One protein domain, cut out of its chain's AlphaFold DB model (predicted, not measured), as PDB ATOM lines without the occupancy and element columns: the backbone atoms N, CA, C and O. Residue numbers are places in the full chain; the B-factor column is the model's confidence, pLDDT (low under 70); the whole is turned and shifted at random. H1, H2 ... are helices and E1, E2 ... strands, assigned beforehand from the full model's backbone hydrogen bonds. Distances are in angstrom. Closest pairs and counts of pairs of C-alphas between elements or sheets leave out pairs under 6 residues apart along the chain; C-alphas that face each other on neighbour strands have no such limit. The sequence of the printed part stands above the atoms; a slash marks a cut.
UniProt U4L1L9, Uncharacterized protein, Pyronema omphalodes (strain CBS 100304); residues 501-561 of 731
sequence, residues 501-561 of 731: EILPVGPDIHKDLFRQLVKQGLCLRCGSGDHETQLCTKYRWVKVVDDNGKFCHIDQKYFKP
ATOM      1  N   GLU A 501     151.342 210.304 107.007       48.78
ATOM      2  CA  GLU A 501     152.291 211.347 106.585       48.78
ATOM      3  C   GLU A 501     153.395 210.752 105.689       48.78
ATOM      4  O   GLU A 501     154.371 210.153 106.162       48.78
ATOM      5  N   ILE A 502     153.233 210.904 104.371       42.28
ATOM      6  CA  ILE A 502     154.226 210.512 103.371       42.28
ATOM      7  C   ILE A 502     155.114 211.724 103.075       42.28
ATOM      8  O   ILE A 502     154.807 212.561 102.231       42.28
ATOM      9  N   LEU A 503     156.253 211.803 103.769       54.53
ATOM     10  CA  LEU A 503     157.407 212.550 103.258       54.53
ATOM     11  C   LEU A 503     157.789 211.977 101.882       54.53
ATOM     12  O   LEU A 503     157.737 210.751 101.725       54.53
ATOM     13  N   PRO A 504     158.203 212.810 100.913       62.94
ATOM     14  CA  PRO A 504     158.341 212.380  99.530       62.94
ATOM     15  C   PRO A 504     159.350 211.239  99.359       62.94
ATOM     16  O   PRO A 504     160.307 211.075 100.126       62.94
ATOM     17  N   VAL A 505     159.113 210.465  98.303       71.88
ATOM     18  CA  VAL A 505     159.988 209.405  97.801       71.88
ATOM     19  C   VAL A 505     161.379 209.974  97.519       71.88
ATOM     20  O   VAL A 505     161.510 210.958  96.792       71.88
ATOM     21  N   GLY A 506     162.415 209.371  98.109       81.44
ATOM     22  CA  GLY A 506     163.800 209.733  97.810       81.44
ATOM     23  C   GLY A 506     164.201 209.340  96.390       81.44
ATOM     24  O   GLY A 506     163.583 208.444  95.815       81.44
ATOM     25  N   PRO A 507     165.235 209.985  95.823       83.69
ATOM     26  CA  PRO A 507     165.712 209.655  94.486       83.69
ATOM     27  C   PRO A 507     166.129 208.181  94.381       83.69
ATOM     28  O   PRO A 507     166.627 207.588  95.343       83.69
ATOM     29  N   ASP A 508     165.956 207.615  93.187       92.94
ATOM     30  CA  ASP A 508     166.549 206.332  92.818       92.94
ATOM     31  C   ASP A 508     168.061 206.525  92.632       92.94
ATOM     32  O   ASP A 508     168.499 207.309  91.790       92.94
ATOM     33  N   ILE A 509     168.871 205.820  93.423       94.31
ATOM     34  CA  ILE A 509     170.334 205.940  93.411       94.31
ATOM     35  C   ILE A 509     170.947 204.609  92.971       94.31
ATOM     36  O   ILE A 509     170.698 203.567  93.579       94.31
ATOM     37  N   HIS A 510     171.797 204.629  91.940       97.06
ATOM     38  CA  HIS A 510     172.553 203.437  91.548       97.06
ATOM     39  C   HIS A 510     173.516 203.015  92.668       97.06
ATOM     40  O   HIS A 510     174.150 203.855  93.308       97.06
ATOM     41  N   LYS A 511     173.673 201.711  92.890       95.06
ATOM     42  CA  LYS A 511     174.511 201.097  93.937       95.06
ATOM     43  C   LYS A 511     175.927 201.672  94.045       95.06
ATOM     44  O   LYS A 511     176.440 201.822  95.156       95.06
ATOM     45  N   ASP A 512     176.551 202.035  92.927       93.06
ATOM     46  CA  ASP A 512     177.881 202.659  92.940       93.06
ATOM     47  C   ASP A 512     177.862 204.151  93.285       93.06
ATOM     48  O   ASP A 512     178.736 204.600  94.025       93.06
ATOM     49  N   LEU A 513     176.833 204.898  92.876       93.31
ATOM     50  CA  LEU A 513     176.629 206.273  93.343       93.31
ATOM     51  C   LEU A 513     176.332 206.290  94.852       93.31
ATOM     52  O   LEU A 513     176.910 207.087  95.582       93.31
ATOM     53  N   PHE A 514     175.536 205.340  95.354       95.25
ATOM     54  CA  PHE A 514     175.326 205.142  96.791       95.25
ATOM     55  C   PHE A 514     176.658 204.917  97.530       95.25
ATOM     56  O   PHE A 514     176.930 205.567  98.538       95.25
ATOM     57  N   ARG A 515     177.537 204.050  97.004       92.50
ATOM     58  CA  ARG A 515     178.883 203.824  97.563       92.50
ATOM     59  C   ARG A 515     179.762 205.078  97.522       92.50
ATOM     60  O   ARG A 515     180.536 205.280  98.454       92.50
ATOM     61  N   GLN A 516     179.680 205.892  96.469       93.62
ATOM     62  CA  GLN A 516     180.429 207.149  96.363       93.62
ATOM     63  C   GLN A 516     179.937 208.183  97.381       93.62
ATOM     64  O   GLN A 516     180.753 208.703  98.137       93.62
ATOM     65  N   LEU A 517     178.622 208.398  97.484       91.31
ATOM     66  CA  LEU A 517     178.017 209.315  98.455       91.31
ATOM     67  C   LEU A 517     178.353 208.917  99.904       91.31
ATOM     68  O   LEU A 517     178.776 209.769 100.682       91.31
ATOM     69  N   VAL A 518     178.277 207.620 100.247       91.50
ATOM     70  CA  VAL A 518     178.722 207.106 101.562       91.50
ATOM     71  C   VAL A 518     180.208 207.392 101.807       91.50
ATOM     72  O   VAL A 518     180.569 207.826 102.897       91.50
ATOM     73  N   LYS A 519     181.081 207.172 100.812       92.19
ATOM     74  CA  LYS A 519     182.527 207.452 100.932       92.19
ATOM     75  C   LYS A 519     182.844 208.941 101.081       92.19
ATOM     76  O   LYS A 519     183.834 209.272 101.722       92.19
ATOM     77  N   GLN A 520     182.040 209.814 100.480       93.94
ATOM     78  CA  GLN A 520     182.203 211.270 100.528       93.94
ATOM     79  C   GLN A 520     181.538 211.910 101.759       93.94
ATOM     80  O   GLN A 520     181.660 213.115 101.947       93.94
ATOM     81  N   GLY A 521     180.829 211.135 102.590       92.12
ATOM     82  CA  GLY A 521     180.092 211.656 103.747       92.12
ATOM     83  C   GLY A 521     178.848 212.477 103.386       92.12
ATOM     84  O   GLY A 521     178.270 213.120 104.258       92.12
ATOM     85  N   LEU A 522     178.417 212.456 102.121       93.81
ATOM     86  CA  LEU A 522     177.286 213.246 101.637       93.81
ATOM     87  C   LEU A 522     175.949 212.626 102.060       93.81
ATOM     88  O   LEU A 522     175.778 211.404 102.102       93.81
ATOM     89  N   CYS A 523     174.964 213.479 102.329       92.88
ATOM     90  CA  CYS A 523     173.622 213.059 102.695       92.88
ATOM     91  C   CYS A 523     172.952 212.288 101.547       92.88
ATOM     92  O   CYS A 523     172.532 212.867 100.545       92.88
ATOM     93  N   LEU A 524     172.727 210.986 101.738       91.31
ATOM     94  CA  LEU A 524     172.167 210.079 100.723       91.31
ATOM     95  C   LEU A 524     170.751 210.445 100.267       91.31
ATOM     96  O   LEU A 524     170.286 209.959  99.242       91.31
ATOM     97  N   ARG A 525     170.053 211.287 101.032       89.38
ATOM     98  CA  ARG A 525     168.708 211.765 100.703       89.38
ATOM     99  C   ARG A 525     168.744 212.963  99.751       89.38
ATOM    100  O   ARG A 525     167.851 213.089  98.929       89.38
ATOM    101  N   CYS A 526     169.733 213.856  99.847       91.00
ATOM    102  CA  CYS A 526     169.695 215.144  99.135       91.00
ATOM    103  C   CYS A 526     171.012 215.605  98.487       91.00
ATOM    104  O   CYS A 526     171.013 216.654  97.852       91.00
ATOM    105  N   GLY A 527     172.108 214.858  98.641       89.38
ATOM    106  CA  GLY A 527     173.426 215.166  98.075       89.38
ATOM    107  C   GLY A 527     174.239 216.239  98.814       89.38
ATOM    108  O   GLY A 527     175.417 216.392  98.517       89.38
ATOM    109  N   SER A 528     173.653 216.961  99.775       88.69
ATOM    110  CA  SER A 528     174.354 217.983 100.573       88.69
ATOM    111  C   SER A 528     175.357 217.354 101.551       88.69
ATOM    112  O   SER A 528     175.097 216.291 102.118       88.69
ATOM    113  N   GLY A 529     176.500 218.017 101.752       92.69
ATOM    114  CA  GLY A 529     177.500 217.662 102.769       92.69
ATOM    115  C   GLY A 529     177.292 218.361 104.116       92.69
ATOM    116  O   GLY A 529     178.061 218.141 105.044       92.69
ATOM    117  N   ASP A 530     176.257 219.197 104.233       89.38
ATOM    118  CA  ASP A 530     176.061 220.122 105.359       89.38
ATOM    119  C   ASP A 530     175.395 219.452 106.575       89.38
ATOM    120  O   ASP A 530     175.244 220.062 107.632       89.38
ATOM    121  N   HIS A 531     174.936 218.208 106.421       90.69
ATOM    122  CA  HIS A 531     174.266 217.440 107.466       90.69
ATOM    123  C   HIS A 531     174.339 215.932 107.206       90.69
ATOM    124  O   HIS A 531     174.369 215.464 106.068       90.69
ATOM    125  N   GLU A 532     174.291 215.143 108.277       85.50
ATOM    126  CA  GLU A 532     174.245 213.686 108.178       85.50
ATOM    127  C   GLU A 532     172.918 213.192 107.573       85.50
ATOM    128  O   GLU A 532     171.845 213.740 107.838       85.50
ATOM    129  N   THR A 533     172.958 212.066 106.845       84.81
ATOM    130  CA  THR A 533     171.768 211.425 106.237       84.81
ATOM    131  C   THR A 533     170.612 211.216 107.231       84.81
ATOM    132  O   THR A 533     169.440 211.295 106.851       84.81
ATOM    133  N   GLN A 534     170.923 210.968 108.509       84.75
ATOM    134  CA  GLN A 534     169.923 210.777 109.562       84.75
ATOM    135  C   GLN A 534     169.179 212.063 109.968       84.75
ATOM    136  O   GLN A 534     168.033 211.960 110.403       84.75
ATOM    137  N   LEU A 535     169.787 213.244 109.792       83.94
ATOM    138  CA  LEU A 535     169.216 214.556 110.135       83.94
ATOM    139  C   LEU A 535     168.434 215.197 108.982       83.94
ATOM    140  O   LEU A 535     167.648 216.116 109.201       83.94
ATOM    141  N   CYS A 536     168.624 214.718 107.753       85.31
ATOM    142  CA  CYS A 536     167.881 215.219 106.604       85.31
ATOM    143  C   CYS A 536     166.378 214.999 106.811       85.31
ATOM    144  O   CYS A 536     165.945 213.878 107.065       85.31
ATOM    145  N   THR A 537     165.550 216.025 106.651       84.75
ATOM    146  CA  THR A 537     164.083 215.880 106.705       84.75
ATOM    147  C   THR A 537     163.477 215.541 105.339       84.75
ATOM    148  O   THR A 537     162.362 215.031 105.271       84.75
ATOM    149  N   LYS A 538     164.229 215.731 104.246       83.25
ATOM    150  CA  LYS A 538     163.693 215.834 102.877       83.25
ATOM    151  C   LYS A 538     162.987 214.574 102.342       83.25
ATOM    152  O   LYS A 538     161.912 214.713 101.781       83.25
ATOM    153  N   TYR A 539     163.540 213.364 102.530       83.62
ATOM    154  CA  TYR A 539     162.998 212.127 101.906       83.62
ATOM    155  C   TYR A 539     163.072 210.867 102.789       83.62
ATOM    156  O   TYR A 539     164.170 210.384 103.025       83.62
ATOM    157  N   ARG A 540     161.965 210.310 103.299       83.12
ATOM    158  CA  ARG A 540     161.991 209.309 104.405       83.12
ATOM    159  C   ARG A 540     162.864 208.063 104.171       83.12
ATOM    160  O   ARG A 540     163.371 207.489 105.132       83.12
ATOM    161  N   TRP A 541     163.034 207.650 102.922       91.62
ATOM    162  CA  TRP A 541     163.843 206.505 102.516       91.62
ATOM    163  C   TRP A 541     164.533 206.786 101.181       91.62
ATOM    164  O   TRP A 541     164.098 207.649 100.421       91.62
ATOM    165  N   VAL A 542     165.589 206.029 100.888       93.56
ATOM    166  CA  VAL A 542     166.311 206.059  99.603       93.56
ATOM    167  C   VAL A 542     166.151 204.704  98.923       93.56
ATOM    168  O   VAL A 542     166.279 203.670  99.586       93.56
ATOM    169  N   LYS A 543     165.864 204.692  97.619       95.44
ATOM    170  CA  LYS A 543     165.778 203.464  96.822       95.44
ATOM    171  C   LYS A 543     167.106 203.248  96.104       95.44
ATOM    172  O   LYS A 543     167.501 204.043  95.258       95.44
ATOM    173  N   VAL A 544     167.816 202.187  96.479       95.88
ATOM    174  CA  VAL A 544     169.111 201.832  95.887       95.88
ATOM    175  C   VAL A 544     168.901 200.726  94.867       95.88
ATOM    176  O   VAL A 544     168.374 199.675  95.225       95.88
ATOM    177  N   VAL A 545     169.309 200.964  93.621       94.69
ATOM    178  CA  VAL A 545     169.164 200.024  92.497       94.69
ATOM    179  C   VAL A 545     170.499 199.333  92.224       94.69
ATOM    180  O   VAL A 545     171.533 199.999  92.157       94.69
ATOM    181  N   ASP A 546     170.488 198.005  92.109       94.81
ATOM    182  CA  ASP A 546     171.653 197.192  91.760       94.81
ATOM    183  C   ASP A 546     171.830 197.021  90.244       94.81
ATOM    184  O   ASP A 546     170.969 197.375  89.439       94.81
ATOM    185  N   ASP A 547     172.954 196.411  89.876       94.31
ATOM    186  CA  ASP A 547     173.391 196.200  88.492       94.31
ATOM    187  C   ASP A 547     172.441 195.275  87.686       94.31
ATOM    188  O   ASP A 547     172.567 195.152  86.472       94.31
ATOM    189  N   ASN A 548     171.478 194.622  88.357       90.56
ATOM    190  CA  ASN A 548     170.452 193.754  87.773       90.56
ATOM    191  C   ASN A 548     169.058 194.417  87.755       90.56
ATOM    192  O   ASN A 548     168.059 193.736  87.513       90.56
ATOM    193  N   GLY A 549     168.957 195.708  88.092       89.38
ATOM    194  CA  GLY A 549     167.688 196.430  88.222       89.38
ATOM    195  C   GLY A 549     166.868 196.065  89.467       89.38
ATOM    196  O   GLY A 549     165.725 196.509  89.599       89.38
ATOM    197  N   LYS A 550     167.411 195.272  90.401       91.56
ATOM    198  CA  LYS A 550     166.750 194.984  91.682       91.56
ATOM    199  C   LYS A 550     166.969 196.153  92.625       91.56
ATOM    200  O   LYS A 550     168.059 196.714  92.683       91.56
ATOM    201  N   PHE A 551     165.948 196.505  93.398       93.88
ATOM    202  CA  PHE A 551     166.013 197.651  94.295       93.88
ATOM    203  C   PHE A 551     165.777 197.280  95.758       93.88
ATOM    204  O   PHE A 551     164.987 196.391  96.079       93.88
ATOM    205  N   CYS A 552     166.441 198.015  96.647       88.00
ATOM    206  CA  CYS A 552     166.260 197.946  98.092       88.00
ATOM    207  C   CYS A 552     165.895 199.336  98.625       88.00
ATOM    208  O   CYS A 552     166.568 200.318  98.307       88.00
ATOM    209  N   HIS A 553     164.869 199.425  99.472       92.25
ATOM    210  CA  HIS A 553     164.575 200.650 100.221       92.25
ATOM    211  C   HIS A 553     165.396 200.675 101.511       92.25
ATOM    212  O   HIS A 553     165.282 199.767 102.336       92.25
ATOM    213  N   ILE A 554     166.196 201.723 101.702       90.62
ATOM    214  CA  ILE A 554     166.952 201.943 102.936       90.62
ATOM    215  C   ILE A 554     166.229 203.010 103.764       90.62
ATOM    216  O   ILE A 554     166.147 204.179 103.387       90.62
ATOM    217  N   ASP A 555     165.665 202.559 104.883       86.19
ATOM    218  CA  ASP A 555     164.921 203.349 105.870       86.19
ATOM    219  C   ASP A 555     165.876 204.109 106.816       86.19
ATOM    220  O   ASP A 555     166.964 203.625 107.138       86.19
ATOM    221  N   GLN A 556     165.451 205.276 107.310       75.31
ATOM    222  CA  GLN A 556     166.222 206.182 108.173       75.31
ATOM    223  C   GLN A 556     166.858 205.469 109.383       75.31
ATOM    224  O   GLN A 556     167.974 205.792 109.792       75.31
ATOM    225  N   LYS A 557     166.180 204.448 109.925       75.69
ATOM    226  CA  LYS A 557     166.637 203.653 111.080       75.69
ATOM    227  C   LYS A 557     167.955 202.892 110.872       75.69
ATOM    228  O   LYS A 557     168.573 202.516 111.866       75.69
ATOM    229  N   TYR A 558     168.386 202.671 109.627       74.44
ATOM    230  CA  TYR A 558     169.625 201.948 109.306       74.44
ATOM    231  C   TYR A 558     170.882 202.838 109.272       74.44
ATOM    232  O   TYR A 558     171.980 202.314 109.111       74.44
ATOM    233  N   PHE A 559     170.753 204.156 109.470       72.06
ATOM    234  CA  PHE A 559     171.871 205.112 109.412       72.06
ATOM    235  C   PHE A 559     172.434 205.528 110.784       72.06
ATOM    236  O   PHE A 559     173.104 206.553 110.882       72.06
ATOM    237  N   LYS A 560     172.176 204.762 111.855       53.91
ATOM    238  CA  LYS A 560     172.661 205.103 113.205       53.91
ATOM    239  C   LYS A 560     174.197 205.013 113.308       53.91
ATOM    240  O   LYS A 560     174.742 203.929 113.061       53.91
ATOM    241  N   PRO A 561     174.893 206.071 113.768       38.88
ATOM    242  CA  PRO A 561     176.307 205.994 114.116       38.88
ATOM    243  C   PRO A 561     176.558 204.889 115.150       38.88
ATOM    244  O   PRO A 561     175.868 204.803 116.164       38.88
TER     245      PRO A 561
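What this domain is: This is residues 501 to 561 of the 731 residues of an uncharacterized protein of Pyronema omphalodes (strain CBS 100304) (UniProt U4L1L9). A small three-stranded sheet has helix H1 standing up from one face, and a loop, residues 521 to 540, leads from H1 back to the sheet. The 61 printed residues run E1, H1, E2, E3, H2, of mixed class, with under half in named elements. The mixed sheet's order is E1, E2, E3. The whole is compact, radius of gyration of the C-alphas 11.0 A, spanning 31 by 30 by 18 A.

How they stand to each other: E1, residues 508 to 510, is parallel to E2, residues 541 to 545, with N 509 and O 543 2.9 A apart. H1, residues 511 to 520, lies over E1 at a height over the sheet of 9.3 A, making two layers, helix and sheet. E1, H1 and E2 form a strand-helix-strand unit, parallel strands joined through a helix, with a right-handed crossover. E2 and E3, residues 551 to 555, are an antiparallel hairpin, with N 544 and O 552 2.9 A apart. H2, residues 556 to 559, is not on the sheet. In H1 every O i to N i+4 pair is within hydrogen-bond range; H2 is too short for one.

Where its parts are: E1 begins at C-alpha 508 (166.549, 206.332, 92.818). H1 is 14.4 A long, E2 13.1 A and E3 12.9 A. H2 ends at C-alpha 559 (171.871, 205.112, 109.412).

The domain as a whole: The printed part has no cut. The link from H1 to E2 is long. Confidence is under 70 at residues 501 to 504 and 560 to 561.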